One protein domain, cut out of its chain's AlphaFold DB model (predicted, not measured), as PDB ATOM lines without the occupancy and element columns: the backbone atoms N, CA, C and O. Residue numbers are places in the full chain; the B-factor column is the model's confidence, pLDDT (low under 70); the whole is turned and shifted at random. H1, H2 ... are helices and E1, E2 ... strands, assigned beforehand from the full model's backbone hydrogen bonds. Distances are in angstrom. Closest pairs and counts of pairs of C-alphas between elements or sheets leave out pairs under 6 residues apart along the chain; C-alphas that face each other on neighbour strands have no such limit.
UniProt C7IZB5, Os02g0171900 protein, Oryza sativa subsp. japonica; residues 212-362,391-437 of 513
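This is residues 212 to 362 and 391 to 437 of the 513 residues of the protein "Os02g0171900 protein" of Oryza sativa subsp. japonica (UniProt C7IZB5). Two unequal lobes of helices: in the larger, H10 runs between H2 on one side and H4 on the other, H9 lies beside it, and H4 crosses both H9 and H10, with the small strand hairpin E1 and E2 near one end of H10. The smaller lobe holds H6 and H7 side by side, running opposite ways, with the short H5 near their ends; residues 295 to 307 lead to it from H4. The printed part has 198 residues, in the order H1, H2, E1, E2, H3 to H10, with one antiparallel sheet of order E1 - E2; its class is mostly helix. The whole is compact, with a radius of gyration of the C-alphas of 18.9 A and spans of 55 by 42 by 30 A.

H1, residues 212 to 216, begins at C-alpha 212 (-13.005, -32.610, -67.975). H2 holds residues 219 to 233, 21.0 A long. E1 is residues 242 to 246, 13.3 A, and E2 residues 258 to 262, 13.2 A. H3 is residues 263 to 270. H4, residues 277 to 294, measures 25.3 A from C-alpha 277 at (-11.959, -22.880, -40.972). H5 is residues 308 to 313, H6 residues 315 to 327, 18.1 A, and H7 residues 342 to 353, 15.8 A. H8 is residues 391 to 395, H9 residues 404 to 414, 15.3 A. H10, residues 421 to 436, is 22.6 A long and ends at C-alpha 436 (-17.912, -39.509, -48.704).

H10 is the hub. It forms a helical hairpin with H9, at a shallow tilt of 12 degrees; C-alphas Thr 412 and Ala 422 are closest, 7.4 A. H4 touches H10 about perpendicular, at 90 degrees, closest at Cys 282 and Val 425, 5.9 A, and touches H9 at 85 degrees, closest at Leu 286 and Ile 411, 7.1 A. H2 touches H10 with residues 220 to 224 alone, at a steep tilt of 55 degrees, closest at Cys 221 and Thr 427, 5.3 A. H3 only just touches H10, with 3 pairs of C-alphas within 8 A, closest at Tyr 270 and Val 431, 7.3 A. H1 is close to H2 but not clearly touching, and H8 likewise to H4. In the hairpin E1 and E2, N 243 and O 261 are 2.8 A apart, within hydrogen-bond range. C-alphas Val 261 of E2 and Ser 278 of H4 are 5.5 A apart. H6 and H7 are close but not clearly touching, 7.9 A at Val 319 and Gln 345; H5 is close to H6 in the same way, 6.4 A at Asn 310 and Met 318. H4 and H6 are apart. Every O i to N i+4 pair is within hydrogen-bond range in H1, H2, H3, H5, H6, H7, H8 and H10; H4 has 12 of 14 and H9 6 of 7.

The farthest C-alphas, Arg 235 and Ala 338, are 58.4 A apart. Residues 363 to 390 are not printed; C-alphas 362 and 391 are 32.7 A apart across this cut. The links E1 to E2, H4 to H5 and H6 to H7 are long. The mean pLDDT of the printed part is 75.0; 55 residues are under 70, among them 397 to 437.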
ATOM      1  N   ASP A 212     -12.526 -31.229 -68.086       78.31
ATOM      2  CA  ASP A 212     -13.005 -32.610 -67.975       78.31
ATOM      3  C   ASP A 212     -13.638 -32.893 -66.608       78.31
ATOM      4  O   ASP A 212     -14.775 -33.361 -66.535       78.31
ATOM      5  N   VAL A 213     -12.943 -32.537 -65.525       77.75
ATOM      6  CA  VAL A 213     -13.495 -32.589 -64.162       77.75
ATOM      7  C   VAL A 213     -14.695 -31.645 -64.035       77.75
ATOM      8  O   VAL A 213     -15.741 -32.032 -63.512       77.75
ATOM      9  N   LEU A 214     -14.586 -30.425 -64.572       79.62
ATOM     10  CA  LEU A 214     -15.665 -29.439 -64.548       79.62
ATOM     11  C   LEU A 214     -16.896 -29.913 -65.332       79.62
ATOM     12  O   LEU A 214     -18.014 -29.646 -64.905       79.62
ATOM     13  N   ALA A 215     -16.731 -30.644 -66.439       78.38
ATOM     14  CA  ALA A 215     -17.848 -31.213 -67.193       78.38
ATOM     15  C   ALA A 215     -18.626 -32.268 -66.386       78.38
ATOM     16  O   ALA A 215     -19.858 -32.290 -66.465       78.38
ATOM     17  N   ALA A 216     -17.939 -33.080 -65.576       74.94
ATOM     18  CA  ALA A 216     -18.550 -34.099 -64.717       74.94
ATOM     19  C   ALA A 216     -19.244 -33.529 -63.460       74.94
ATOM     20  O   ALA A 216     -20.135 -34.169 -62.908       74.94
ATOM     21  N   MET A 217     -18.873 -32.325 -63.008       72.12
ATOM     22  CA  MET A 217     -19.431 -31.704 -61.797       72.12
ATOM     23  C   MET A 217     -20.927 -31.338 -61.893       72.12
ATOM     24  O   MET A 217     -21.473 -31.080 -62.969       72.12
ATOM     25  N   GLY A 218     -21.597 -31.244 -60.740       66.75
ATOM     26  CA  GLY A 218     -22.975 -30.748 -60.630       66.75
ATOM     27  C   GLY A 218     -23.109 -29.241 -60.904       66.75
ATOM     28  O   GLY A 218     -22.133 -28.490 -60.852       66.75
ATOM     29  N   THR A 219     -24.335 -28.779 -61.178       70.94
ATOM     30  CA  THR A 219     -24.617 -27.391 -61.597       70.94
ATOM     31  C   THR A 219     -24.133 -26.342 -60.596       70.94
ATOM     32  O   THR A 219     -23.520 -25.369 -61.010       70.94
ATOM     33  N   ALA A 220     -24.316 -26.545 -59.285       68.56
ATOM     34  CA  ALA A 220     -23.867 -25.580 -58.273       68.56
ATOM     35  C   ALA A 220     -22.340 -25.355 -58.293       68.56
ATOM     36  O   ALA A 220     -21.880 -24.222 -58.160       68.56
ATOM     37  N   CYS A 221     -21.564 -26.416 -58.533       73.50
ATOM     38  CA  CYS A 221     -20.110 -26.340 -58.667       73.50
ATOM     39  C   CYS A 221     -19.708 -25.670 -59.992       73.50
ATOM     40  O   CYS A 221     -18.783 -24.866 -60.030       73.50
ATOM     41  N   LYS A 222     -20.432 -25.937 -61.087       79.69
ATOM     42  CA  LYS A 222     -20.229 -25.232 -62.367       79.69
ATOM     43  C   LYS A 222     -20.490 -23.730 -62.219       79.69
ATOM     44  O   LYS A 222     -19.635 -22.929 -62.586       79.69
ATOM     45  N   ASP A 223     -21.611 -23.352 -61.611       78.69
ATOM     46  CA  ASP A 223     -21.972 -21.963 -61.315       78.69
ATOM     47  C   ASP A 223     -20.923 -21.254 -60.447       78.69
ATOM     48  O   ASP A 223     -20.545 -20.120 -60.738       78.69
ATOM     49  N   LEU A 224     -20.446 -21.901 -59.379       79.81
ATOM     50  CA  LEU A 224     -19.465 -21.305 -58.474       79.81
ATOM     51  C   LEU A 224     -18.068 -21.200 -59.108       79.81
ATOM     52  O   LEU A 224     -17.374 -20.207 -58.892       79.81
ATOM     53  N   HIS A 225     -17.666 -22.172 -59.928       83.88
ATOM     54  CA  HIS A 225     -16.449 -22.069 -60.729       83.88
ATOM     55  C   HIS A 225     -16.539 -20.895 -61.716       83.88
ATOM     56  O   HIS A 225     -15.595 -20.116 -61.831       83.88
ATOM     57  N   LEU A 226     -17.675 -20.734 -62.406       86.44
ATOM     58  CA  LEU A 226     -17.911 -19.613 -63.323       86.44
ATOM     59  C   LEU A 226     -17.884 -18.265 -62.589       86.44
ATOM     60  O   LEU A 226     -17.224 -17.337 -63.053       86.44
ATOM     61  N   TYR A 227     -18.516 -18.181 -61.415       85.19
ATOM     62  CA  TYR A 227     -18.453 -17.013 -60.536       85.19
ATOM     63  C   TYR A 227     -17.008 -16.660 -60.151       85.19
ATOM     64  O   TYR A 227     -16.575 -15.521 -60.337       85.19
ATOM     65  N   TYR A 228     -16.233 -17.643 -59.679       88.06
ATOM     66  CA  TYR A 228     -14.814 -17.463 -59.377       88.06
ATOM     67  C   TYR A 228     -14.049 -16.940 -60.603       88.06
ATOM     68  O   TYR A 228     -13.305 -15.963 -60.492       88.06
ATOM     69  N   MET A 229     -14.247 -17.549 -61.778       92.06
ATOM     70  CA  MET A 229     -13.563 -17.154 -63.011       92.06
ATOM     71  C   MET A 229     -13.922 -15.730 -63.448       92.06
ATOM     72  O   MET A 229     -13.039 -15.016 -63.924       92.06
ATOM     73  N   GLU A 230     -15.165 -15.284 -63.242       90.75
ATOM     74  CA  GLU A 230     -15.588 -13.900 -63.473       90.75
ATOM     75  C   GLU A 230     -14.881 -12.932 -62.510       90.75
ATOM     76  O   GLU A 230     -14.138 -12.048 -62.946       90.75
ATOM     77  N   LYS A 231     -15.067 -13.101 -61.192       89.38
ATOM     78  CA  LYS A 231     -14.595 -12.123 -60.193       89.38
ATOM     79  C   LYS A 231     -13.070 -12.074 -60.074       89.38
ATOM     80  O   LYS A 231     -12.512 -11.003 -59.835       89.38
ATOM     81  N   SER A 232     -12.384 -13.201 -60.267       92.88
ATOM     82  CA  SER A 232     -10.917 -13.256 -60.231       92.88
ATOM     83  C   SER A 232     -10.259 -12.673 -61.489       92.88
ATOM     84  O   SER A 232      -9.138 -12.172 -61.396       92.88
ATOM     85  N   ASN A 233     -10.933 -12.664 -62.647       94.06
ATOM     86  CA  ASN A 233     -10.426 -12.054 -63.888       94.06
ATOM     87  C   ASN A 233     -10.977 -10.645 -64.172       94.06
ATOM     88  O   ASN A 233     -10.524  -9.985 -65.110       94.06
ATOM     89  N   ALA A 234     -11.910 -10.154 -63.353       93.19
ATOM     90  CA  ALA A 234     -12.424  -8.794 -63.440       93.19
ATOM     91  C   ALA A 234     -11.311  -7.728 -63.347       93.19
ATOM     92  O   ALA A 234     -10.217  -7.940 -62.816       93.19
ATOM     93  N   ARG A 235     -11.595  -6.531 -63.874       91.44
ATOM     94  CA  ARG A 235     -10.699  -5.370 -63.756       91.44
ATOM     95  C   ARG A 235     -10.860  -4.723 -62.378       91.44
ATOM     96  O   ARG A 235     -11.957  -4.702 -61.828       91.44
ATOM     97  N   LYS A 236      -9.783  -4.131 -61.843       86.81
ATOM     98  CA  LYS A 236      -9.863  -3.289 -60.634       86.81
ATOM     99  C   LYS A 236     -10.832  -2.110 -60.875       86.81
ATOM    100  O   LYS A 236     -10.793  -1.548 -61.970       86.81
ATOM    101  N   PRO A 237     -11.656  -1.705 -59.887       82.44
ATOM    102  CA  PRO A 237     -11.675  -2.186 -58.500       82.44
ATOM    103  C   PRO A 237     -12.369  -3.542 -58.296       82.44
ATOM    104  O   PRO A 237     -12.079  -4.202 -57.310       82.44
ATOM    105  N   SER A 238     -13.207  -3.997 -59.228       83.94
ATOM    106  CA  SER A 238     -14.074  -5.184 -59.108       83.94
ATOM    107  C   SER A 238     -13.371  -6.555 -59.126       83.94
ATOM    108  O   SER A 238     -14.048  -7.567 -59.280       83.94
ATOM    109  N   LYS A 239     -12.037  -6.612 -58.997       90.38
ATOM    110  CA  LYS A 239     -11.284  -7.875 -58.922       90.38
ATOM    111  C   LYS A 239     -11.284  -8.387 -57.485       90.38
ATOM    112  O   LYS A 239     -10.643  -7.768 -56.638       90.38
ATOM    113  N   ALA A 240     -11.945  -9.514 -57.246       89.12
ATOM    114  CA  ALA A 240     -11.976 -10.170 -55.941       89.12
ATOM    115  C   ALA A 240     -10.795 -11.137 -55.741       89.12
ATOM    116  O   ALA A 240     -10.157 -11.585 -56.702       89.12
ATOM    117  N   THR A 241     -10.549 -11.481 -54.479       90.94
ATOM    118  CA  THR A 241      -9.604 -12.511 -54.007       90.94
ATOM    119  C   THR A 241     -10.297 -13.634 -53.228       90.94
ATOM    120  O   THR A 241      -9.680 -14.654 -52.924       90.94
ATOM    121  N   ASP A 242     -11.581 -13.447 -52.953       86.88
ATOM    122  CA  ASP A 242     -12.326 -14.014 -51.841       86.88
ATOM    123  C   ASP A 242     -13.834 -13.902 -52.119       86.88
ATOM    124  O   ASP A 242     -14.266 -13.202 -53.041       86.88
ATOM    125  N   ILE A 243     -14.631 -14.600 -51.311       83.19
ATOM    126  CA  ILE A 243     -16.088 -14.493 -51.273       83.19
ATOM    127  C   ILE A 243     -16.480 -14.023 -49.876       83.19
ATOM    128  O   ILE A 243     -16.351 -14.771 -48.904       83.19
ATOM    129  N   LEU A 244     -16.963 -12.785 -49.788       79.88
ATOM    130  CA  LEU A 244     -17.577 -12.241 -48.583       79.88
ATOM    131  C   LEU A 244     -19.043 -12.675 -48.514       79.88
ATOM    132  O   LEU A 244     -19.832 -12.349 -49.397       79.88
ATOM    133  N   GLY A 245     -19.395 -13.362 -47.433       72.25
ATOM    134  CA  GLY A 245     -20.759 -13.721 -47.078       72.25
ATOM    135  C   GLY A 245     -21.251 -13.048 -45.801       72.25
ATOM    136  O   GLY A 245     -20.454 -12.716 -44.920       72.25
ATOM    137  N   GLN A 246     -22.566 -12.871 -45.689       71.62
ATOM    138  CA  GLN A 246     -23.254 -12.328 -44.526       71.62
ATOM    139  C   GLN A 246     -24.578 -13.064 -44.283       71.62
ATOM    140  O   GLN A 246     -25.449 -13.100 -45.146       71.62
ATOM    141  N   HIS A 247     -24.781 -13.540 -43.056       66.44
ATOM    142  CA  HIS A 247     -26.005 -14.221 -42.631       66.44
ATOM    143  C   HIS A 247     -26.796 -13.420 -41.586       66.44
ATOM    144  O   HIS A 247     -26.265 -12.534 -40.905       66.44
ATOM    145  N   ASP A 248     -28.076 -13.766 -41.430       59.25
ATOM    146  CA  ASP A 248     -28.973 -13.119 -40.474       59.25
ATOM    147  C   ASP A 248     -28.554 -13.393 -39.020       59.25
ATOM    148  O   ASP A 248     -28.465 -14.536 -38.564       59.25
ATOM    149  N   GLY A 249     -28.314 -12.314 -38.273       65.56
ATOM    150  CA  GLY A 249     -27.998 -12.356 -36.847       65.56
ATOM    151  C   GLY A 249     -26.715 -13.119 -36.490       65.56
ATOM    152  O   GLY A 249     -25.754 -13.190 -37.258       65.56
ATOM    153  N   LYS A 250     -26.701 -13.659 -35.267       67.00
ATOM    154  CA  LYS A 250     -25.590 -14.419 -34.678       67.00
ATOM    155  C   LYS A 250     -25.992 -15.893 -34.500       67.00
ATOM    156  O   LYS A 250     -26.384 -16.281 -33.394       67.00
ATOM    157  N   PRO A 251     -25.952 -16.716 -35.568       68.81
ATOM    158  CA  PRO A 251     -26.131 -18.160 -35.457       68.81
ATOM    159  C   PRO A 251     -25.090 -18.717 -34.491       68.81
ATOM    160  O   PRO A 251     -24.017 -18.132 -34.350       68.81
ATOM    161  N   PHE A 252     -25.444 -19.789 -33.772       75.88
ATOM    162  CA  PHE A 252     -24.617 -20.381 -32.706       75.88
ATOM    163  C   PHE A 252     -23.936 -19.338 -31.787       75.88
ATOM    164  O   PHE A 252     -22.815 -19.552 -31.350       75.88
ATOM    165  N   LEU A 253     -24.593 -18.192 -31.541       77.44
ATOM    166  CA  LEU A 253     -24.103 -17.048 -30.755       77.44
ATOM    167  C   LEU A 253     -22.749 -16.450 -31.208       77.44
ATOM    168  O   LEU A 253     -22.103 -15.734 -30.444       77.44
ATOM    169  N   GLY A 254     -22.317 -16.707 -32.449       73.81
ATOM    170  CA  GLY A 254     -21.004 -16.303 -32.967       73.81
ATOM    171  C   GLY A 254     -20.736 -14.784 -32.908       73.81
ATOM    172  O   GLY A 254     -21.660 -13.971 -33.013       73.81
ATOM    173  N   PRO A 255     -19.474 -14.342 -32.748       71.00
ATOM    174  CA  PRO A 255     -19.134 -12.930 -32.572       71.00
ATOM    175  C   PRO A 255     -19.367 -12.099 -33.840       71.00
ATOM    176  O   PRO A 255     -19.700 -10.917 -33.725       71.00
ATOM    177  N   THR A 256     -19.233 -12.709 -35.018       75.62
ATOM    178  CA  THR A 256     -19.371 -12.085 -36.339       75.62
ATOM    179  C   THR A 256     -20.571 -12.654 -37.090       75.62
ATOM    180  O   THR A 256     -20.898 -13.830 -36.951       75.62
ATOM    181  N   ASN A 257     -21.221 -11.824 -37.911       74.38
ATOM    182  CA  ASN A 257     -22.313 -12.246 -38.795       74.38
ATOM    183  C   ASN A 257     -21.876 -12.428 -40.262       74.38
ATOM    184  O   ASN A 257     -22.708 -12.412 -41.169       74.38
ATOM    185  N   TYR A 258     -20.565 -12.548 -40.486       75.69
ATOM    186  CA  TYR A 258     -19.945 -12.679 -41.797       75.69
ATOM    187  C   TYR A 258     -19.008 -13.889 -41.859       75.69
ATOM    188  O   TYR A 258     -18.508 -14.387 -40.838       75.69
ATOM    189  N   ILE A 259     -18.755 -14.337 -43.085       77.75
ATOM    190  CA  ILE A 259     -17.777 -15.367 -43.436       77.75
ATOM    191  C   ILE A 259     -16.974 -14.827 -44.622       77.75
ATOM    192  O   ILE A 259     -17.550 -14.245 -45.533       77.75
ATOM    193  N   VAL A 260     -15.655 -14.999 -44.614       83.56
ATOM    194  CA  VAL A 260     -14.802 -14.731 -45.780       83.56
ATOM    195  C   VAL A 260     -14.190 -16.060 -46.186       83.56
ATOM    196  O   VAL A 260     -13.612 -16.737 -45.337       83.56
ATOM    197  N   VAL A 261     -14.368 -16.446 -47.447       84.81
ATOM    198  CA  VAL A 261     -13.800 -17.666 -48.034       84.81
ATOM    199  C   VAL A 261     -12.806 -17.246 -49.108       84.81
ATOM    200  O   VAL A 261     -13.215 -16.749 -50.158       84.81
ATOM    201  N   ASP A 262     -11.511 -17.438 -48.865       89.81
ATOM    202  CA  ASP A 262     -10.484 -17.109 -49.853       89.81
ATOM    203  C   ASP A 262     -10.596 -18.021 -51.084       89.81
ATOM    204  O   ASP A 262     -10.844 -19.227 -50.989       89.81
ATOM    205  N   PHE A 263     -10.337 -17.477 -52.276       91.06
ATOM    206  CA  PHE A 263     -10.341 -18.279 -53.504       91.06
ATOM    207  C   PHE A 263      -9.270 -19.386 -53.517       91.06
ATOM    208  O   PHE A 263      -9.399 -20.352 -54.271       91.06
ATOM    209  N   LYS A 264      -8.236 -19.279 -52.672       91.00
ATOM    210  CA  LYS A 264      -7.260 -20.353 -52.443       91.00
ATOM    211  C   LYS A 264      -7.910 -21.554 -51.750       91.00
ATOM    212  O   LYS A 264      -7.708 -22.687 -52.170       91.00
ATOM    213  N   ASP A 265      -8.719 -21.318 -50.725       88.25
ATOM    214  CA  ASP A 265      -9.376 -22.394 -49.980       88.25
ATOM    215  C   ASP A 265     -10.478 -23.031 -50.828       88.25
ATOM    216  O   ASP A 265     -10.660 -24.247 -50.813       88.25
ATOM    217  N   LEU A 266     -11.128 -22.229 -51.678       85.12
ATOM    218  CA  LEU A 266     -12.018 -22.721 -52.724       85.12
ATOM    219  C   LEU A 266     -11.291 -23.642 -53.729       85.12
ATOM    220  O   LEU A 266     -11.838 -24.670 -54.119       85.12
ATOM    221  N   PHE A 267     -10.057 -23.319 -54.128       87.62
ATOM    222  CA  PHE A 267      -9.223 -24.183 -54.977       87.62
ATOM    223  C   PHE A 267      -8.850 -25.497 -54.276       87.62
ATOM    224  O   PHE A 267      -8.967 -26.566 -54.878       87.62
ATOM    225  N   ASP A 268      -8.450 -25.443 -53.005       85.56
ATOM    226  CA  ASP A 268      -8.088 -26.639 -52.237       85.56
ATOM    227  C   ASP A 268      -9.306 -27.542 -51.950       85.56
ATOM    228  O   ASP A 268      -9.183 -28.769 -52.029       85.56
ATOM    229  N   LEU A 269     -10.495 -26.962 -51.743       82.69
ATOM    230  CA  LEU A 269     -11.775 -27.675 -51.655       82.69
ATOM    231  C   LEU A 269     -12.114 -28.403 -52.963       82.69
ATOM    232  O   LEU A 269     -12.388 -29.601 -52.947       82.69
ATOM    233  N   TYR A 270     -12.073 -27.701 -54.101       79.44
ATOM    234  CA  TYR A 270     -12.385 -28.268 -55.425       79.44
ATOM    235  C   TYR A 270     -11.475 -29.438 -55.813       79.44
ATOM    236  O   TYR A 270     -11.831 -30.247 -56.671       79.44
ATOM    237  N   ARG A 271     -10.297 -29.517 -55.191       79.38
ATOM    238  CA  ARG A 271      -9.278 -30.546 -55.417       79.38
ATOM    239  C   ARG A 271      -9.177 -31.555 -54.275       79.38
ATOM    240  O   ARG A 271      -8.244 -32.353 -54.269       79.38
ATOM    241  N   LEU A 272     -10.131 -31.534 -53.341       77.62
ATOM    242  CA  LEU A 272     -10.259 -32.492 -52.238       77.62
ATOM    243  C   LEU A 272      -9.040 -32.513 -51.295       77.62
ATOM    244  O   LEU A 272      -8.736 -33.539 -50.686       77.62
ATOM    245  N   ARG A 273      -8.314 -31.390 -51.203       79.75
ATOM    246  CA  ARG A 273      -7.058 -31.271 -50.446       79.75
ATOM    247  C   ARG A 273      -7.308 -30.918 -48.988       79.75
ATOM    248  O   ARG A 273      -6.798 -31.589 -48.103       79.75
ATOM    249  N   ALA A 274      -8.103 -29.876 -48.750       83.00
ATOM    250  CA  ALA A 274      -8.400 -29.356 -47.422       83.00
ATOM    251  C   ALA A 274      -9.807 -28.739 -47.361       83.00
ATOM    252  O   ALA A 274     -10.392 -28.388 -48.385       83.00
ATOM    253  N   VAL A 275     -10.313 -28.570 -46.139       83.75
ATOM    254  CA  VAL A 275     -11.463 -27.714 -45.815       83.75
ATOM    255  C   VAL A 275     -10.974 -26.744 -44.744       83.75
ATOM    256  O   VAL A 275     -10.710 -27.169 -43.621       83.75
ATOM    257  N   ASP A 276     -10.795 -25.470 -45.095       86.50
ATOM    258  CA  ASP A 276     -10.385 -24.446 -44.127       86.50
ATOM    259  C   ASP A 276     -11.508 -24.125 -43.118       86.50
ATOM    260  O   ASP A 276     -12.691 -24.352 -43.369       86.50
ATOM    261  N   THR A 277     -11.124 -23.543 -41.983       87.00
ATOM    262  CA  THR A 277     -11.959 -22.880 -40.972       87.00
ATOM    263  C   THR A 277     -13.138 -22.084 -41.552       87.00
ATOM    264  O   THR A 277     -14.252 -22.173 -41.034       87.00
ATOM    265  N   SER A 278     -12.922 -21.319 -42.626       83.88
ATOM    266  CA  SER A 278     -13.945 -20.545 -43.344       83.88
ATOM    267  C   SER A 278     -15.039 -21.438 -43.950       83.88
ATOM    268  O   SER A 278     -16.230 -21.251 -43.691       83.88
ATOM    269  N   LEU A 279     -14.632 -22.471 -44.687       84.38
ATOM    270  CA  LEU A 279     -15.503 -23.473 -45.303       84.38
ATOM    271  C   LEU A 279     -16.180 -24.367 -44.251       84.38
ATOM    272  O   LEU A 279     -17.354 -24.722 -44.390       84.38
ATOM    273  N   LEU A 280     -15.476 -24.684 -43.163       85.00
ATOM    274  CA  LEU A 280     -16.028 -25.413 -42.026       85.00
ATOM    275  C   LEU A 280     -17.096 -24.576 -41.303       85.00
ATOM    276  O   LEU A 280     -18.125 -25.125 -40.919       85.00
ATOM    277  N   LYS A 281     -16.930 -23.247 -41.192       83.88
ATOM    278  CA  LYS A 281     -17.967 -22.343 -40.664       83.88
ATOM    279  C   LYS A 281     -19.213 -22.331 -41.553       83.88
ATOM    280  O   LYS A 281     -20.320 -22.428 -41.024       83.88
ATOM    281  N   CYS A 282     -19.056 -22.304 -42.881       79.19
ATOM    282  CA  CYS A 282     -20.172 -22.490 -43.819       79.19
ATOM    283  C   CYS A 282     -20.923 -23.815 -43.568       79.19
ATOM    284  O   CYS A 282     -22.154 -23.832 -43.525       79.19
ATOM    285  N   TYR A 283     -20.200 -24.918 -43.349       80.50
ATOM    286  CA  TYR A 283     -20.798 -26.229 -43.078       80.50
ATOM    287  C   TYR A 283     -21.449 -26.343 -41.682       80.50
ATOM    288  O   TYR A 283     -22.521 -26.943 -41.538       80.50
ATOM    289  N   SER A 284     -20.860 -25.726 -40.652       82.81
ATOM    290  CA  SER A 284     -21.464 -25.599 -39.318       82.81
ATOM    291  C   SER A 284     -22.762 -24.793 -39.361       82.81
ATOM    292  O   SER A 284     -23.752 -25.204 -38.757       82.81
ATOM    293  N   LEU A 285     -22.794 -23.682 -40.109       78.56
ATOM    294  CA  LEU A 285     -23.978 -22.834 -40.271       78.56
ATOM    295  C   LEU A 285     -25.142 -23.581 -40.928       78.56
ATOM    296  O   LEU A 285     -26.259 -23.544 -40.416       78.56
ATOM    297  N   LEU A 286     -24.867 -24.315 -42.005       74.94
ATOM    298  CA  LEU A 286     -25.824 -25.219 -42.647       74.94
ATOM    299  C   LEU A 286     -26.412 -26.244 -41.683       74.94
ATOM    300  O   LEU A 286     -27.631 -26.374 -41.552       74.94
ATOM    301  N   SER A 287     -25.522 -26.978 -41.015       78.12
ATOM    302  CA  SER A 287     -25.898 -28.055 -40.105       78.12
ATOM    303  C   SER A 287     -26.746 -27.501 -38.954       78.12
ATOM    304  O   SER A 287     -27.778 -28.076 -38.613       78.12
ATOM    305  N   TRP A 288     -26.386 -26.322 -38.436       80.62
ATOM    306  CA  TRP A 288     -27.139 -25.581 -37.428       80.62
ATOM    307  C   TRP A 288     -28.529 -25.147 -37.917       80.62
ATOM    308  O   TRP A 288     -29.505 -25.423 -37.216       80.62
ATOM    309  N   GLN A 289     -28.639 -24.534 -39.106       75.75
ATOM    310  CA  GLN A 289     -29.912 -24.091 -39.704       75.75
ATOM    311  C   GLN A 289     -30.876 -25.262 -39.934       75.75
ATOM    312  O   GLN A 289     -32.072 -25.151 -39.658       75.75
ATOM    313  N   TRP A 290     -30.368 -26.397 -40.425       75.69
ATOM    314  CA  TRP A 290     -31.188 -27.591 -40.618       75.69
ATOM    315  C   TRP A 290     -31.613 -28.199 -39.273       75.69
ATOM    316  O   TRP A 290     -32.794 -28.500 -39.075       75.69
ATOM    317  N   CYS A 291     -30.682 -28.312 -38.318       79.12
ATOM    318  CA  CYS A 291     -30.960 -28.877 -36.999       79.12
ATOM    319  C   CYS A 291     -31.936 -28.023 -36.176       79.12
ATOM    320  O   CYS A 291     -32.738 -28.598 -35.452       79.12
ATOM    321  N   GLN A 292     -31.984 -26.691 -36.329       76.94
ATOM    322  CA  GLN A 292     -32.986 -25.849 -35.643       76.94
ATOM    323  C   GLN A 292     -34.439 -26.332 -35.821       76.94
ATOM    324  O   GLN A 292     -35.258 -26.108 -34.936       76.94
ATOM    325  N   LYS A 293     -34.766 -26.966 -36.956       75.62
ATOM    326  CA  LYS A 293     -36.135 -27.386 -37.312       75.62
ATOM    327  C   LYS A 293     -36.412 -28.878 -37.083       75.62
ATOM    328  O   LYS A 293     -37.571 -29.276 -37.068       75.62
ATOM    329  N   HIS A 294     -35.370 -29.697 -36.926       76.19
ATOM    330  CA  HIS A 294     -35.478 -31.166 -36.946       76.19
ATOM    331  C   HIS A 294     -34.716 -31.863 -35.808       76.19
ATOM    332  O   HIS A 294     -35.063 -32.974 -35.411       76.19
ATOM    333  N   ALA A 295     -33.673 -31.220 -35.286       79.19
ATOM    334  CA  ALA A 295     -32.778 -31.721 -34.252       79.19
ATOM    335  C   ALA A 295     -32.429 -30.580 -33.268       79.19
ATOM    336  O   ALA A 295     -31.291 -30.094 -33.256       79.19
ATOM    337  N   PRO A 296     -33.425 -30.064 -32.514       77.44
ATOM    338  CA  PRO A 296     -33.250 -28.882 -31.674       77.44
ATOM    339  C   PRO A 296     -32.156 -29.075 -30.618       77.44
ATOM    340  O   PRO A 296     -31.434 -28.117 -30.338       77.44
ATOM    341  N   GLU A 297     -31.971 -30.309 -30.135       78.19
ATOM    342  CA  GLU A 297     -30.969 -30.684 -29.135       78.19
ATOM    343  C   GLU A 297     -29.522 -30.638 -29.664       78.19
ATOM    344  O   GLU A 297     -28.570 -30.611 -28.885       78.19
ATOM    345  N   VAL A 298     -29.335 -30.621 -30.991       82.12
ATOM    346  CA  VAL A 298     -28.008 -30.626 -31.618       82.12
ATOM    347  C   VAL A 298     -27.484 -29.199 -31.767       82.12
ATOM    348  O   VAL A 298     -27.983 -28.397 -32.565       82.12
ATOM    349  N   ALA A 299     -26.433 -28.897 -31.008       83.31
ATOM    350  CA  ALA A 299     -25.681 -27.654 -31.081       83.31
ATOM    351  C   ALA A 299     -24.486 -27.746 -32.046       83.31
ATOM    352  O   ALA A 299     -23.924 -28.813 -32.280       83.31
ATOM    353  N   PHE A 300     -24.076 -26.589 -32.562       85.81
ATOM    354  CA  PHE A 300     -22.870 -26.398 -33.369       85.81
ATOM    355  C   PHE A 300     -22.121 -25.187 -32.824       85.81
ATOM    356  O   PHE A 300     -22.754 -24.285 -32.281       85.81
ATOM    357  N   LEU A 301     -20.800 -25.173 -32.980       88.75
ATOM    358  CA  LEU A 301     -19.912 -24.104 -32.524       88.75
ATOM    359  C   LEU A 301     -19.255 -23.436 -33.739       88.75
ATOM    360  O   LEU A 301     -19.031 -24.095 -34.757       88.75
ATOM    361  N   ASP A 302     -18.927 -22.148 -33.628       87.44
ATOM    362  CA  ASP A 302     -18.177 -21.422 -34.655       87.44
ATOM    363  C   ASP A 302     -16.706 -21.897 -34.688       87.44
ATOM    364  O   ASP A 302     -15.984 -21.695 -33.701       87.44
ATOM    365  N   PRO A 303     -16.210 -22.471 -35.803       88.12
ATOM    366  CA  PRO A 303     -14.802 -22.845 -35.939       88.12
ATOM    367  C   PRO A 303     -13.842 -21.653 -35.837       88.12
ATOM    368  O   PRO A 303     -12.682 -21.839 -35.489       88.12
ATOM    369  N   GLN A 304     -14.307 -20.423 -36.097       86.38
ATOM    370  CA  GLN A 304     -13.510 -19.205 -35.914       86.38
ATOM    371  C   GLN A 304     -13.437 -18.754 -34.443       86.38
ATOM    372  O   GLN A 304     -12.565 -17.959 -34.091       86.38
ATOM    373  N   VAL A 305     -14.311 -19.267 -33.567       88.38
ATOM    374  CA  VAL A 305     -14.261 -18.999 -32.120       88.38
ATOM    375  C   VAL A 305     -13.490 -20.083 -31.382       88.38
ATOM    376  O   VAL A 305     -12.660 -19.759 -30.535       88.38
ATOM    377  N   VAL A 306     -13.719 -21.357 -31.707       88.81
ATOM    378  CA  VAL A 306     -13.072 -22.493 -31.031       88.81
ATOM    379  C   VAL A 306     -11.699 -22.763 -31.656       88.81
ATOM    380  O   VAL A 306     -11.488 -23.745 -32.362       88.81
ATOM    381  N   THR A 307     -10.758 -21.845 -31.421       86.56
ATOM    382  CA  THR A 307      -9.407 -21.865 -32.002       86.56
ATOM    383  C   THR A 307      -8.324 -21.908 -30.930       86.56
ATOM    384  O   THR A 307      -8.501 -21.394 -29.826       86.56
ATOM    385  N   VAL A 308      -7.146 -22.436 -31.280       83.12
ATOM    386  CA  VAL A 308      -5.947 -22.386 -30.420       83.12
ATOM    387  C   VAL A 308      -5.585 -20.938 -30.056       83.12
ATOM    388  O   VAL A 308      -5.153 -20.674 -28.938       83.12
ATOM    389  N   THR A 309      -5.815 -19.981 -30.961       86.00
ATOM    390  CA  THR A 309      -5.603 -18.544 -30.729       86.00
ATOM    391  C   THR A 309      -6.504 -17.994 -29.624       86.00
ATOM    392  O   THR A 309      -6.026 -17.271 -28.751       86.00
ATOM    393  N   ASN A 310      -7.792 -18.341 -29.624       87.06
ATOM    394  CA  ASN A 310      -8.716 -17.882 -28.587       87.06
ATOM    395  C   ASN A 310      -8.494 -18.647 -27.282       87.06
ATOM    396  O   ASN A 310      -8.475 -18.038 -26.223       87.06
ATOM    397  N   LEU A 311      -8.186 -19.944 -27.347       84.44
ATOM    398  CA  LEU A 311      -7.782 -20.729 -26.181       84.44
ATOM    399  C   LEU A 311      -6.488 -20.198 -25.519       84.44
ATOM    400  O   LEU A 311      -6.344 -20.309 -24.306       84.44
ATOM    401  N   GLN A 312      -5.582 -19.575 -26.286       81.81
ATOM    402  CA  GLN A 312      -4.389 -18.885 -25.770       81.81
ATOM    403  C   GLN A 312      -4.687 -17.498 -25.180       81.81
ATOM    404  O   GLN A 312      -4.151 -17.171 -24.124       81.81
ATOM    405  N   ASN A 313      -5.495 -16.675 -25.858       87.12
ATOM    406  CA  ASN A 313      -5.643 -15.247 -25.529       87.12
ATOM    407  C   ASN A 313      -6.887 -14.914 -24.685       87.12
ATOM    408  O   ASN A 313      -6.864 -13.952 -23.924       87.12
ATOM    409  N   ASP A 314      -7.962 -15.692 -24.818       89.12
ATOM    410  CA  ASP A 314      -9.238 -15.528 -24.113       89.12
ATOM    411  C   ASP A 314      -9.917 -16.895 -23.882       89.12
ATOM    412  O   ASP A 314     -11.014 -17.194 -24.371       89.12
ATOM    413  N   ARG A 315      -9.238 -17.766 -23.119       87.06
ATOM    414  CA  ARG A 315      -9.780 -19.082 -22.737       87.06
ATOM    415  C   ARG A 315     -11.158 -18.953 -22.089       87.06
ATOM    416  O   ARG A 315     -12.011 -19.797 -22.338       87.06
ATOM    417  N   GLN A 316     -11.384 -17.929 -21.262       88.62
ATOM    418  CA  GLN A 316     -12.642 -17.801 -20.528       88.62
ATOM    419  C   GLN A 316     -13.792 -17.333 -21.422       88.62
ATOM    420  O   GLN A 316     -14.874 -17.901 -21.325       88.62
ATOM    421  N   GLY A 317     -13.577 -16.377 -22.329       90.81
ATOM    422  CA  GLY A 317     -14.571 -16.000 -23.333       90.81
ATOM    423  C   GLY A 317     -14.909 -17.155 -24.274       90.81
ATOM    424  O   GLY A 317     -16.085 -17.386 -24.548       90.81
ATOM    425  N   MET A 318     -13.918 -17.958 -24.682       90.25
ATOM    426  CA  MET A 318     -14.155 -19.164 -25.487       90.25
ATOM    427  C   MET A 318     -14.946 -20.242 -24.721       90.25
ATOM    428  O   MET A 318     -15.877 -20.827 -25.275       90.25
ATOM    429  N   VAL A 319     -14.623 -20.490 -23.447       89.06
ATOM    430  CA  VAL A 319     -15.366 -21.417 -22.570       89.06
ATOM    431  C   VAL A 319     -16.804 -20.931 -22.351       89.06
ATOM    432  O   VAL A 319     -17.745 -21.697 -22.548       89.06
ATOM    433  N   ASN A 320     -16.988 -19.648 -22.026       90.06
ATOM    434  CA  ASN A 320     -18.306 -19.035 -21.850       90.06
ATOM    435  C   ASN A 320     -19.144 -19.146 -23.131       90.06
ATOM    436  O   ASN A 320     -20.293 -19.570 -23.064       90.06
ATOM    437  N   TYR A 321     -18.549 -18.856 -24.293       91.44
ATOM    438  CA  TYR A 321     -19.178 -19.015 -25.603       91.44
ATOM    439  C   TYR A 321     -19.671 -20.452 -25.847       91.44
ATOM    440  O   TYR A 321     -20.804 -20.651 -26.292       91.44
ATOM    441  N   ILE A 322     -18.849 -21.460 -25.534       89.88
ATOM    442  CA  ILE A 322     -19.234 -22.874 -25.646       89.88
ATOM    443  C   ILE A 322     -20.415 -23.175 -24.714       89.88
ATOM    444  O   ILE A 322     -21.404 -23.761 -25.156       89.88
ATOM    445  N   TYR A 323     -20.363 -22.727 -23.456       89.00
ATOM    446  CA  TYR A 323     -21.445 -22.932 -22.491       89.00
ATOM    447  C   TYR A 323     -22.745 -22.237 -22.912       89.00
ATOM    448  O   TYR A 323     -23.796 -22.868 -22.898       89.00
ATOM    449  N   ASP A 324     -22.700 -20.980 -23.355       88.19
ATOM    450  CA  ASP A 324     -23.875 -20.253 -23.854       88.19
ATOM    451  C   ASP A 324     -24.485 -20.932 -25.089       88.19
ATOM    452  O   ASP A 324     -25.707 -21.062 -25.200       88.19
ATOM    453  N   THR A 325     -23.642 -21.423 -26.000       88.00
ATOM    454  CA  THR A 325     -24.088 -22.048 -27.252       88.00
ATOM    455  C   THR A 325     -24.730 -23.410 -27.003       88.00
ATOM    456  O   THR A 325     -25.814 -23.674 -27.528       88.00
ATOM    457  N   LEU A 326     -24.121 -24.251 -26.163       86.00
ATOM    458  CA  LEU A 326     -24.699 -25.530 -25.739       86.00
ATOM    459  C   LEU A 326     -25.981 -25.315 -24.918       86.00
ATOM    460  O   LEU A 326     -26.977 -26.002 -25.143       86.00
ATOM    461  N   TRP A 327     -25.998 -24.314 -24.031       85.06
ATOM    462  CA  TRP A 327     -27.183 -23.966 -23.246       85.06
ATOM    463  C   TRP A 327     -28.356 -23.503 -24.118       85.06
ATOM    464  O   TRP A 327     -29.500 -23.867 -23.862       85.06
ATOM    465  N   SER A 328     -28.082 -22.762 -25.198       82.62
ATOM    466  CA  SER A 328     -29.112 -22.259 -26.122       82.62
ATOM    467  C   SER A 328     -29.939 -23.347 -26.827       82.62
ATOM    468  O   SER A 328     -30.979 -23.032 -27.407       82.62
ATOM    469  N   ARG A 329     -29.484 -24.609 -26.793       78.88
ATOM    470  CA  ARG A 329     -30.122 -25.769 -27.438       78.88
ATOM    471  C   ARG A 329     -30.751 -26.771 -26.470       78.88
ATOM    472  O   ARG A 329     -31.223 -27.813 -26.914       78.88
ATOM    473  N   ARG A 330     -30.762 -26.477 -25.169       75.25
ATOM    474  CA  ARG A 330     -31.293 -27.377 -24.142       75.25
ATOM    475  C   ARG A 330     -32.682 -26.947 -23.675       75.25
ATOM    476  O   ARG A 330     -32.967 -25.750 -23.589       75.25
ATOM    477  N   ASP A 331     -33.513 -27.922 -23.319       66.19
ATOM    478  CA  ASP A 331     -34.761 -27.664 -22.606       66.19
ATOM    479  C   ASP A 331     -34.477 -27.028 -21.239       66.19
ATOM    480  O   ASP A 331     -33.549 -27.409 -20.520       66.19
ATOM    481  N   LYS A 332     -35.260 -26.000 -20.906       72.50
ATOM    482  CA  LYS A 332     -34.963 -25.032 -19.836       72.50
ATOM    483  C   LYS A 332     -35.551 -25.418 -18.475       72.50
ATOM    484  O   LYS A 332     -35.823 -24.549 -17.655       72.50
ATOM    485  N   GLU A 333     -35.763 -26.712 -18.245       70.81
ATOM    486  CA  GLU A 333     -36.296 -27.250 -16.982       70.81
ATOM    487  C   GLU A 333     -35.260 -27.242 -15.842       70.81
ATOM    488  O   GLU A 333     -35.608 -27.391 -14.674       70.81
ATOM    489  N   ILE A 334     -33.979 -27.053 -16.175       72.25
ATOM    490  CA  ILE A 334     -32.847 -26.975 -15.243       72.25
ATOM    491  C   ILE A 334     -32.237 -25.566 -15.347       72.25
ATOM    492  O   ILE A 334     -32.203 -24.993 -16.434       72.25
ATOM    493  N   ASP A 335     -31.718 -25.007 -14.249       77.00
ATOM    494  CA  ASP A 335     -30.929 -23.763 -14.276       77.00
ATOM    495  C   ASP A 335     -29.548 -24.003 -14.931       77.00
ATOM    496  O   ASP A 335     -28.887 -25.011 -14.668       77.00
ATOM    497  N   LYS A 336     -29.065 -23.050 -15.740       78.69
ATOM    498  CA  LYS A 336     -27.705 -23.041 -16.312       78.69
ATOM    499  C   LYS A 336     -26.627 -23.200 -15.235       78.69
ATOM    500  O   LYS A 336     -25.608 -23.849 -15.478       78.69
ATOM    501  N   ASN A 337     -26.862 -22.607 -14.065       78.56
ATOM    502  CA  ASN A 337     -25.966 -22.626 -12.909       78.56
ATOM    503  C   ASN A 337     -25.994 -23.968 -12.155       78.56
ATOM    504  O   ASN A 337     -25.054 -24.277 -11.428       78.56
ATOM    505  N   ALA A 338     -27.051 -24.767 -12.339       78.69
ATOM    506  CA  ALA A 338     -27.216 -26.093 -11.739       78.69
ATOM    507  C   ALA A 338     -26.786 -27.240 -12.674       78.69
ATOM    508  O   ALA A 338     -26.885 -28.409 -12.301       78.69
ATOM    509  N   TYR A 339     -26.334 -26.939 -13.897       80.38
ATOM    510  CA  TYR A 339     -25.867 -27.955 -14.836       80.38
ATOM    511  C   TYR A 339     -24.386 -28.294 -14.628       80.38
ATOM    512  O   TYR A 339     -23.538 -27.408 -14.527       80.38
ATOM    513  N   ASP A 340     -24.076 -29.591 -14.615       85.12
ATOM    514  CA  ASP A 340     -22.704 -30.082 -14.563       85.12
ATOM    515  C   ASP A 340     -21.965 -29.853 -15.894       85.12
ATOM    516  O   ASP A 340     -22.076 -30.623 -16.852       85.12
ATOM    517  N   TRP A 341     -21.171 -28.785 -15.933       85.75
ATOM    518  CA  TRP A 341     -20.269 -28.471 -17.041       85.75
ATOM    519  C   TRP A 341     -18.943 -29.254 -16.991       85.75
ATOM    520  O   TRP A 341     -18.159 -29.171 -17.941       85.75
ATOM    521  N   THR A 342     -18.675 -30.040 -15.935       87.25
ATOM    522  CA  THR A 342     -17.388 -30.728 -15.707       87.25
ATOM    523  C   THR A 342     -16.916 -31.581 -16.891       87.25
ATOM    524  O   THR A 342     -15.739 -31.468 -17.241       87.25
ATOM    525  N   PRO A 343     -17.760 -32.372 -17.591       85.56
ATOM    526  CA  PRO A 343     -17.306 -33.162 -18.740       85.56
ATOM    527  C   PRO A 343     -16.770 -32.306 -19.898       85.56
ATOM    528  O   PRO A 343     -15.818 -32.693 -20.573       85.56
ATOM    529  N   ILE A 344     -17.356 -31.123 -20.111       84.00
ATOM    530  CA  ILE A 344     -16.952 -30.185 -21.167       84.00
ATOM    531  C   ILE A 344     -15.703 -29.413 -20.726       84.00
ATOM    532  O   ILE A 344     -14.772 -29.254 -21.513       84.00
ATOM    533  N   GLN A 345     -15.647 -29.004 -19.454       85.56
ATOM    534  CA  GLN A 345     -14.472 -28.370 -18.854       85.56
ATOM    535  C   GLN A 345     -13.234 -29.276 -18.970       85.56
ATOM    536  O   GLN A 345     -12.203 -28.840 -19.477       85.56
ATOM    537  N   LEU A 346     -13.364 -30.558 -18.606       83.81
ATOM    538  CA  LEU A 346     -12.302 -31.562 -18.729       83.81
ATOM    539  C   LEU A 346     -11.838 -31.767 -20.178       83.81
ATOM    540  O   LEU A 346     -10.638 -31.869 -20.414       83.81
ATOM    541  N   ALA A 347     -12.753 -31.790 -21.151       82.62
ATOM    542  CA  ALA A 347     -12.393 -31.923 -22.566       82.62
ATOM    543  C   ALA A 347     -11.622 -30.695 -23.092       82.62
ATOM    544  O   ALA A 347     -10.652 -30.840 -23.841       82.62
ATOM    545  N   ILE A 348     -12.012 -29.486 -22.672       83.00
ATOM    546  CA  ILE A 348     -11.296 -28.244 -23.004       83.00
ATOM    547  C   ILE A 348      -9.918 -28.219 -22.326       83.00
ATOM    548  O   ILE A 348      -8.945 -27.791 -22.945       83.00
ATOM    549  N   ASP A 349      -9.802 -28.711 -21.093       83.38
ATOM    550  CA  ASP A 349      -8.528 -28.761 -20.374       83.38
ATOM    551  C   ASP A 349      -7.583 -29.859 -20.886       83.38
ATOM    552  O   ASP A 349      -6.377 -29.624 -20.947       83.38
ATOM    553  N   GLU A 350      -8.087 -31.004 -21.360       81.38
ATOM    554  CA  GLU A 350      -7.282 -32.004 -22.081       81.38
ATOM    555  C   GLU A 350      -6.747 -31.441 -23.411       81.38
ATOM    556  O   GLU A 350      -5.577 -31.637 -23.754       81.38
ATOM    557  N   ALA A 351      -7.572 -30.687 -24.146       78.81
ATOM    558  CA  ALA A 351      -7.137 -29.977 -25.347       78.81
ATOM    559  C   ALA A 351      -6.106 -28.877 -25.029       78.81
ATOM    560  O   ALA A 351      -5.124 -28.716 -25.750       78.81
ATOM    561  N   TRP A 352      -6.281 -28.140 -23.929       79.25
ATOM    562  CA  TRP A 352      -5.395 -27.038 -23.543       79.25
ATOM    563  C   TRP A 352      -4.058 -27.502 -22.951       79.25
ATOM    564  O   TRP A 352      -3.016 -26.909 -23.238       79.25
ATOM    565  N   ALA A 353      -4.052 -28.605 -22.197       78.12
ATOM    566  CA  ALA A 353      -2.847 -29.208 -21.624       78.12
ATOM    567  C   ALA A 353      -1.808 -29.607 -22.687       78.12
ATOM    568  O   ALA A 353      -0.613 -29.713 -22.383       78.12
ATOM    569  N   GLN A 354      -2.222 -29.772 -23.948       72.75
ATOM    570  CA  GLN A 354      -1.305 -29.973 -25.068       72.75
ATOM    571  C   GLN A 354      -0.374 -28.773 -25.270       72.75
ATOM    572  O   GLN A 354       0.801 -29.015 -25.488       72.75
ATOM    573  N   TYR A 355      -0.814 -27.533 -25.028       72.06
ATOM    574  CA  TYR A 355      -0.053 -26.299 -25.299       72.06
ATOM    575  C   TYR A 355       0.660 -25.683 -24.075       72.06
ATOM    576  O   TYR A 355       1.422 -24.718 -24.210       72.06
ATOM    577  N   VAL A 356       0.440 -26.228 -22.871       70.94
ATOM    578  CA  VAL A 356       0.896 -25.658 -21.586       70.94
ATOM    579  C   VAL A 356       1.856 -26.600 -20.839       70.94
ATOM    580  O   VAL A 356       1.717 -27.822 -20.880       70.94
ATOM    581  N   GLN A 357       2.861 -26.036 -20.162       69.25
ATOM    582  CA  GLN A 357       3.805 -26.727 -19.273       69.25
ATOM    583  C   GLN A 357       3.351 -26.673 -17.801       69.25
ATOM    584  O   GLN A 357       2.532 -25.839 -17.408       69.25
ATOM    585  N   ARG A 358       3.938 -27.520 -16.940       60.09
ATOM    586  CA  ARG A 358       3.803 -27.368 -15.478       60.09
ATOM    587  C   ARG A 358       4.210 -25.945 -15.070       60.09
ATOM    588  O   ARG A 358       5.274 -25.479 -15.459       60.09
ATOM    589  N   GLY A 359       3.362 -25.279 -14.286       60.09
ATOM    590  CA  GLY A 359       3.542 -23.871 -13.905       60.09
ATOM    591  C   GLY A 359       2.878 -22.851 -14.840       60.09
ATOM    592  O   GLY A 359       3.040 -21.658 -14.620       60.09
ATOM    593  N   GLY A 360       2.127 -23.282 -15.862       62.00
ATOM    594  CA  GLY A 360       1.320 -22.386 -16.707       62.00
ATOM    595  C   GLY A 360       2.076 -21.705 -17.854       62.00
ATOM    596  O   GLY A 360       1.472 -20.981 -18.641       62.00
ATOM    597  N   LEU A 361       3.382 -21.951 -17.987       61.88
ATOM    598  CA  LEU A 361       4.186 -21.448 -19.103       61.88
ATOM    599  C   LEU A 361       3.818 -22.150 -20.420       61.88
ATOM    600  O   LEU A 361       3.494 -23.338 -20.445       61.88
ATOM    601  N   ARG A 362       3.892 -21.421 -21.535       64.12
ATOM    602  CA  ARG A 362       3.624 -21.947 -22.883       64.12
ATOM    603  C   ARG A 362       4.677 -22.984 -23.297       64.12
ATOM    604  O   ARG A 362       5.871 -22.754 -23.123       64.12
ATOM    605  N   HIS A 391     -17.934 -35.065 -42.129       75.56
ATOM    606  CA  HIS A 391     -18.557 -36.394 -42.124       75.56
ATOM    607  C   HIS A 391     -19.145 -36.727 -40.750       75.56
ATOM    608  O   HIS A 391     -20.321 -37.066 -40.641       75.56
ATOM    609  N   ASN A 392     -18.348 -36.599 -39.687       76.31
ATOM    610  CA  ASN A 392     -18.763 -36.972 -38.335       76.31
ATOM    611  C   ASN A 392     -19.823 -36.027 -37.763       76.31
ATOM    612  O   ASN A 392     -20.770 -36.492 -37.133       76.31
ATOM    613  N   MET A 393     -19.748 -34.729 -38.072       79.19
ATOM    614  CA  MET A 393     -20.830 -33.779 -37.788       79.19
ATOM    615  C   MET A 393     -22.160 -34.241 -38.397       79.19
ATOM    616  O   MET A 393     -23.183 -34.186 -37.720       79.19
ATOM    617  N   ARG A 394     -22.155 -34.748 -39.644       75.12
ATOM    618  CA  ARG A 394     -23.355 -35.309 -40.292       75.12
ATOM    619  C   ARG A 394     -23.905 -36.513 -39.532       75.12
ATOM    620  O   ARG A 394     -25.121 -36.648 -39.428       75.12
ATOM    621  N   LEU A 395     -23.044 -37.387 -39.001       73.44
ATOM    622  CA  LEU A 395     -23.484 -38.600 -38.297       73.44
ATOM    623  C   LEU A 395     -24.387 -38.288 -37.094       73.44
ATOM    624  O   LEU A 395     -25.327 -39.040 -36.856       73.44
ATOM    625  N   LEU A 396     -24.172 -37.156 -36.414       70.38
ATOM    626  CA  LEU A 396     -24.973 -36.715 -35.262       70.38
ATOM    627  C   LEU A 396     -26.447 -36.429 -35.597       70.38
ATOM    628  O   LEU A 396     -27.297 -36.504 -34.715       70.38
ATOM    629  N   TYR A 397     -26.762 -36.091 -36.853       69.88
ATOM    630  CA  TYR A 397     -28.124 -35.751 -37.282       69.88
ATOM    631  C   TYR A 397     -28.637 -36.567 -38.481       69.88
ATOM    632  O   TYR A 397     -29.803 -36.428 -38.854       69.88
ATOM    633  N   ARG A 398     -27.821 -37.465 -39.061       67.25
ATOM    634  CA  ARG A 398     -28.174 -38.267 -40.252       67.25
ATOM    635  C   ARG A 398     -29.479 -39.049 -40.090       67.25
ATOM    636  O   ARG A 398     -30.213 -39.194 -41.050       67.25
ATOM    637  N   GLU A 399     -29.782 -39.542 -38.889       62.81
ATOM    638  CA  GLU A 399     -30.935 -40.427 -38.645       62.81
ATOM    639  C   GLU A 399     -32.259 -39.647 -38.628       62.81
ATOM    640  O   GLU A 399     -33.335 -40.214 -38.795       62.81
ATOM    641  N   LYS A 400     -32.164 -38.316 -38.516       64.38
ATOM    642  CA  LYS A 400     -33.265 -37.366 -38.674       64.38
ATOM    643  C   LYS A 400     -33.371 -36.837 -40.119       64.38
ATOM    644  O   LYS A 400     -34.391 -36.251 -40.475       64.38
ATOM    645  N   VAL A 401     -32.354 -37.064 -40.959       60.34
ATOM    646  CA  VAL A 401     -32.309 -36.728 -42.394       60.34
ATOM    647  C   VAL A 401     -32.724 -37.955 -43.210       60.34
ATOM    648  O   VAL A 401     -31.907 -38.831 -43.484       60.34
ATOM    649  N   LYS A 402     -33.994 -38.041 -43.621       54.34
ATOM    650  CA  LYS A 402     -34.512 -39.258 -44.277       54.34
ATOM    651  C   LYS A 402     -33.964 -39.450 -45.693       54.34
ATOM    652  O   LYS A 402     -33.770 -40.585 -46.120       54.34
ATOM    653  N   THR A 403     -33.680 -38.360 -46.412       55.59
ATOM    654  CA  THR A 403     -33.037 -38.395 -47.735       55.59
ATOM    655  C   THR A 403     -32.023 -37.264 -47.917       55.59
ATOM    656  O   THR A 403     -32.124 -36.204 -47.297       55.59
ATOM    657  N   LEU A 404     -31.052 -37.467 -48.817       49.97
ATOM    658  CA  LEU A 404     -30.113 -36.415 -49.228       49.97
ATOM    659  C   LEU A 404     -30.860 -35.209 -49.826       49.97
ATOM    660  O   LEU A 404     -30.605 -34.071 -49.447       49.97
ATOM    661  N   ALA A 405     -31.859 -35.484 -50.670       53.09
ATOM    662  CA  ALA A 405     -32.686 -34.480 -51.331       53.09
ATOM    663  C   ALA A 405     -33.566 -33.661 -50.361       53.09
ATOM    664  O   ALA A 405     -33.854 -32.499 -50.640       53.09
ATOM    665  N   GLU A 406     -33.972 -34.209 -49.208       59.19
ATOM    666  CA  GLU A 406     -34.598 -33.421 -48.132       59.19
ATOM    667  C   GLU A 406     -33.607 -32.453 -47.485       59.19
ATOM    668  O   GLU A 406     -33.974 -31.313 -47.198       59.19
ATOM    669  N   PHE A 407     -32.361 -32.876 -47.267       57.78
ATOM    670  CA  PHE A 407     -31.316 -32.022 -46.705       57.78
ATOM    671  C   PHE A 407     -30.983 -30.886 -47.676       57.78
ATOM    672  O   PHE A 407     -31.200 -29.717 -47.357       57.78
ATOM    673  N   GLU A 408     -30.578 -31.230 -48.900       50.88
ATOM    674  CA  GLU A 408     -30.273 -30.293 -49.986       50.88
ATOM    675  C   GLU A 408     -31.467 -29.379 -50.291       50.88
ATOM    676  O   GLU A 408     -31.332 -28.157 -50.296       50.88
ATOM    677  N   GLY A 409     -32.667 -29.943 -50.443       53.25
ATOM    678  CA  GLY A 409     -33.891 -29.199 -50.741       53.25
ATOM    679  C   GLY A 409     -34.393 -28.315 -49.595       53.25
ATOM    680  O   GLY A 409     -35.083 -27.331 -49.860       53.25
ATOM    681  N   THR A 410     -34.049 -28.617 -48.339       53.75
ATOM    682  CA  THR A 410     -34.276 -27.708 -47.200       53.75
ATOM    683  C   THR A 410     -33.253 -26.579 -47.210       53.75
ATOM    684  O   THR A 410     -33.608 -25.421 -47.005       53.75
ATOM    685  N   ILE A 411     -31.994 -26.902 -47.494       50.88
ATOM    686  CA  ILE A 411     -30.875 -25.962 -47.524       50.88
ATOM    687  C   ILE A 411     -31.065 -24.918 -48.629       50.88
ATOM    688  O   ILE A 411     -31.059 -23.723 -48.342       50.88
ATOM    689  N   THR A 412     -31.378 -25.341 -49.858       48.78
ATOM    690  CA  THR A 412     -31.689 -24.438 -50.982       48.78
ATOM    691  C   THR A 412     -32.895 -23.526 -50.706       48.78
ATOM    692  O   THR A 412     -33.009 -22.471 -51.321       48.78
ATOM    693  N   LYS A 413     -33.789 -23.894 -49.777       49.31
ATOM    694  CA  LYS A 413     -34.968 -23.094 -49.385       49.31
ATOM    695  C   LYS A 413     -34.773 -22.250 -48.122       49.31
ATOM    696  O   LYS A 413     -35.589 -21.368 -47.877       49.31
ATOM    697  N   SER A 414     -33.761 -22.532 -47.300       44.25
ATOM    698  CA  SER A 414     -33.552 -21.867 -46.002       44.25
ATOM    699  C   SER A 414     -32.411 -20.842 -46.008       44.25
ATOM    700  O   SER A 414     -32.207 -20.177 -44.995       44.25
ATOM    701  N   LEU A 415     -31.691 -20.707 -47.125       49.25
ATOM    702  CA  LEU A 415     -30.655 -19.699 -47.350       49.25
ATOM    703  C   LEU A 415     -31.268 -18.456 -48.015       49.25
ATOM    704  O   LEU A 415     -31.312 -18.346 -49.238       49.25
ATOM    705  N   THR A 416     -31.764 -17.524 -47.199       44.03
ATOM    706  CA  THR A 416     -32.378 -16.257 -47.646       44.03
ATOM    707  C   THR A 416     -31.406 -15.073 -47.716       44.03
ATOM    708  O   THR A 416     -31.827 -13.961 -48.030       44.03
ATOM    709  N   THR A 417     -30.110 -15.294 -47.470       40.91
ATOM    710  CA  THR A 417     -29.067 -14.258 -47.476       40.91
ATOM    711  C   THR A 417     -28.040 -14.489 -48.589       40.91
ATOM    712  O   THR A 417     -27.342 -15.496 -48.592       40.91
ATOM    713  N   SER A 418     -27.992 -13.525 -49.518       45.72
ATOM    714  CA  SER A 418     -27.136 -13.401 -50.715       45.72
ATOM    715  C   SER A 418     -27.052 -14.601 -51.691       45.72
ATOM    716  O   SER A 418     -26.884 -15.768 -51.352       45.72
ATOM    717  N   PHE A 419     -27.153 -14.288 -52.987       46.94
ATOM    718  CA  PHE A 419     -27.198 -15.266 -54.087       46.94
ATOM    719  C   PHE A 419     -25.876 -16.030 -54.308       46.94
ATOM    720  O   PHE A 419     -25.848 -17.035 -55.021       46.94
ATOM    721  N   GLU A 420     -24.778 -15.542 -53.732       53.47
ATOM    722  CA  GLU A 420     -23.414 -15.985 -54.033       53.47
ATOM    723  C   GLU A 420     -22.909 -16.959 -52.953       53.47
ATOM    724  O   GLU A 420     -22.377 -18.025 -53.272       53.47
ATOM    725  N   GLU A 421     -23.209 -16.681 -51.679       50.53
ATOM    726  CA  GLU A 421     -22.930 -17.565 -50.537       50.53
ATOM    727  C   GLU A 421     -23.566 -18.938 -50.686       50.53
ATOM    728  O   GLU A 421     -22.889 -19.956 -50.544       50.53
ATOM    729  N   ALA A 422     -24.860 -18.976 -51.020       49.78
ATOM    730  CA  ALA A 422     -25.614 -20.218 -51.134       49.78
ATOM    731  C   ALA A 422     -24.977 -21.206 -52.131       49.78
ATOM    732  O   ALA A 422     -25.130 -22.417 -51.977       49.78
ATOM    733  N   LYS A 423     -24.204 -20.713 -53.110       54.38
ATOM    734  CA  LYS A 423     -23.473 -21.535 -54.083       54.38
ATOM    735  C   LYS A 423     -22.151 -22.075 -53.540       54.38
ATOM    736  O   LYS A 423     -21.842 -23.236 -53.807       54.38
ATOM    737  N   VAL A 424     -21.409 -21.296 -52.743       58.41
ATOM    738  CA  VAL A 424     -20.245 -21.785 -51.966       58.41
ATOM    739  C   VAL A 424     -20.684 -22.896 -51.033       58.41
ATOM    740  O   VAL A 424     -20.167 -24.007 -51.066       58.41
ATOM    741  N   VAL A 425     -21.715 -22.586 -50.263       54.62
ATOM    742  CA  VAL A 425     -22.315 -23.405 -49.222       54.62
ATOM    743  C   VAL A 425     -22.880 -24.716 -49.804       54.62
ATOM    744  O   VAL A 425     -22.568 -25.795 -49.301       54.62
ATOM    745  N   ALA A 426     -23.610 -24.663 -50.926       55.34
ATOM    746  CA  ALA A 426     -24.052 -25.858 -51.652       55.34
ATOM    747  C   ALA A 426     -22.902 -26.633 -52.318       55.34
ATOM    748  O   ALA A 426     -22.949 -27.859 -52.382       55.34
ATOM    749  N   THR A 427     -21.845 -25.964 -52.788       55.56
ATOM    750  CA  THR A 427     -20.681 -26.651 -53.370       55.56
ATOM    751  C   THR A 427     -19.871 -27.390 -52.311       55.56
ATOM    752  O   THR A 427     -19.485 -28.527 -52.557       55.56
ATOM    753  N   VAL A 428     -19.676 -26.812 -51.119       58.97
ATOM    754  CA  VAL A 428     -19.076 -27.502 -49.963       58.97
ATOM    755  C   VAL A 428     -19.851 -28.787 -49.655       58.97
ATOM    756  O   VAL A 428     -19.242 -29.850 -49.559       58.97
ATOM    757  N   LEU A 429     -21.187 -28.721 -49.591       58.41
ATOM    758  CA  LEU A 429     -22.046 -29.898 -49.401       58.41
ATOM    759  C   LEU A 429     -21.871 -30.951 -50.496       58.41
ATOM    760  O   LEU A 429     -21.634 -32.114 -50.188       58.41
ATOM    761  N   ILE A 430     -21.973 -30.556 -51.766       57.12
ATOM    762  CA  ILE A 430     -21.896 -31.484 -52.900       57.12
ATOM    763  C   ILE A 430     -20.507 -32.131 -52.977       57.12
ATOM    764  O   ILE A 430     -20.410 -33.336 -53.183       57.12
ATOM    765  N   VAL A 431     -19.429 -31.380 -52.735       55.44
ATOM    766  CA  VAL A 431     -18.059 -31.917 -52.676       55.44
ATOM    767  C   VAL A 431     -17.893 -32.898 -51.505       55.44
ATOM    768  O   VAL A 431     -17.304 -33.967 -51.680       55.44
ATOM    769  N   LEU A 432     -18.464 -32.599 -50.334       54.66
ATOM    770  CA  LEU A 432     -18.488 -33.514 -49.185       54.66
ATOM    771  C   LEU A 432     -19.318 -34.780 -49.450       54.66
ATOM    772  O   LEU A 432     -18.918 -35.872 -49.051       54.66
ATOM    773  N   PHE A 433     -20.449 -34.677 -50.149       53.94
ATOM    774  CA  PHE A 433     -21.261 -35.843 -50.508       53.94
ATOM    775  C   PHE A 433     -20.639 -36.681 -51.628       53.94
ATOM    776  O   PHE A 433     -20.746 -37.902 -51.580       53.94
ATOM    777  N   LEU A 434     -19.938 -36.077 -52.590       49.38
ATOM    778  CA  LEU A 434     -19.240 -36.812 -53.651       49.38
ATOM    779  C   LEU A 434     -17.983 -37.538 -53.148       49.38
ATOM    780  O   LEU A 434     -17.659 -38.604 -53.662       49.38
ATOM    781  N   THR A 435     -17.293 -37.005 -52.135       47.84
ATOM    782  CA  THR A 435     -16.106 -37.657 -51.542       47.84
ATOM    783  C   THR A 435     -16.437 -38.758 -50.544       47.84
ATOM    784  O   THR A 435     -15.689 -39.723 -50.432       47.84
ATOM    785  N   LEU A 436     -17.552 -38.629 -49.822       49.91
ATOM    786  CA  LEU A 436     -17.912 -39.509 -48.704       49.91
ATOM    787  C   LEU A 436     -19.202 -40.313 -48.962       49.91
ATOM    788  O   LEU A 436     -19.713 -40.980 -48.066       49.91
ATOM    789  N   GLY A 437     -19.758 -40.226 -50.175       43.41
ATOM    790  CA  GLY A 437     -20.981 -40.913 -50.606       43.41
ATOM    791  C   GLY A 437     -20.762 -42.292 -51.230       43.41
ATOM    792  O   GLY A 437     -21.731 -42.927 -51.631       43.41
TER     793      GLY A 437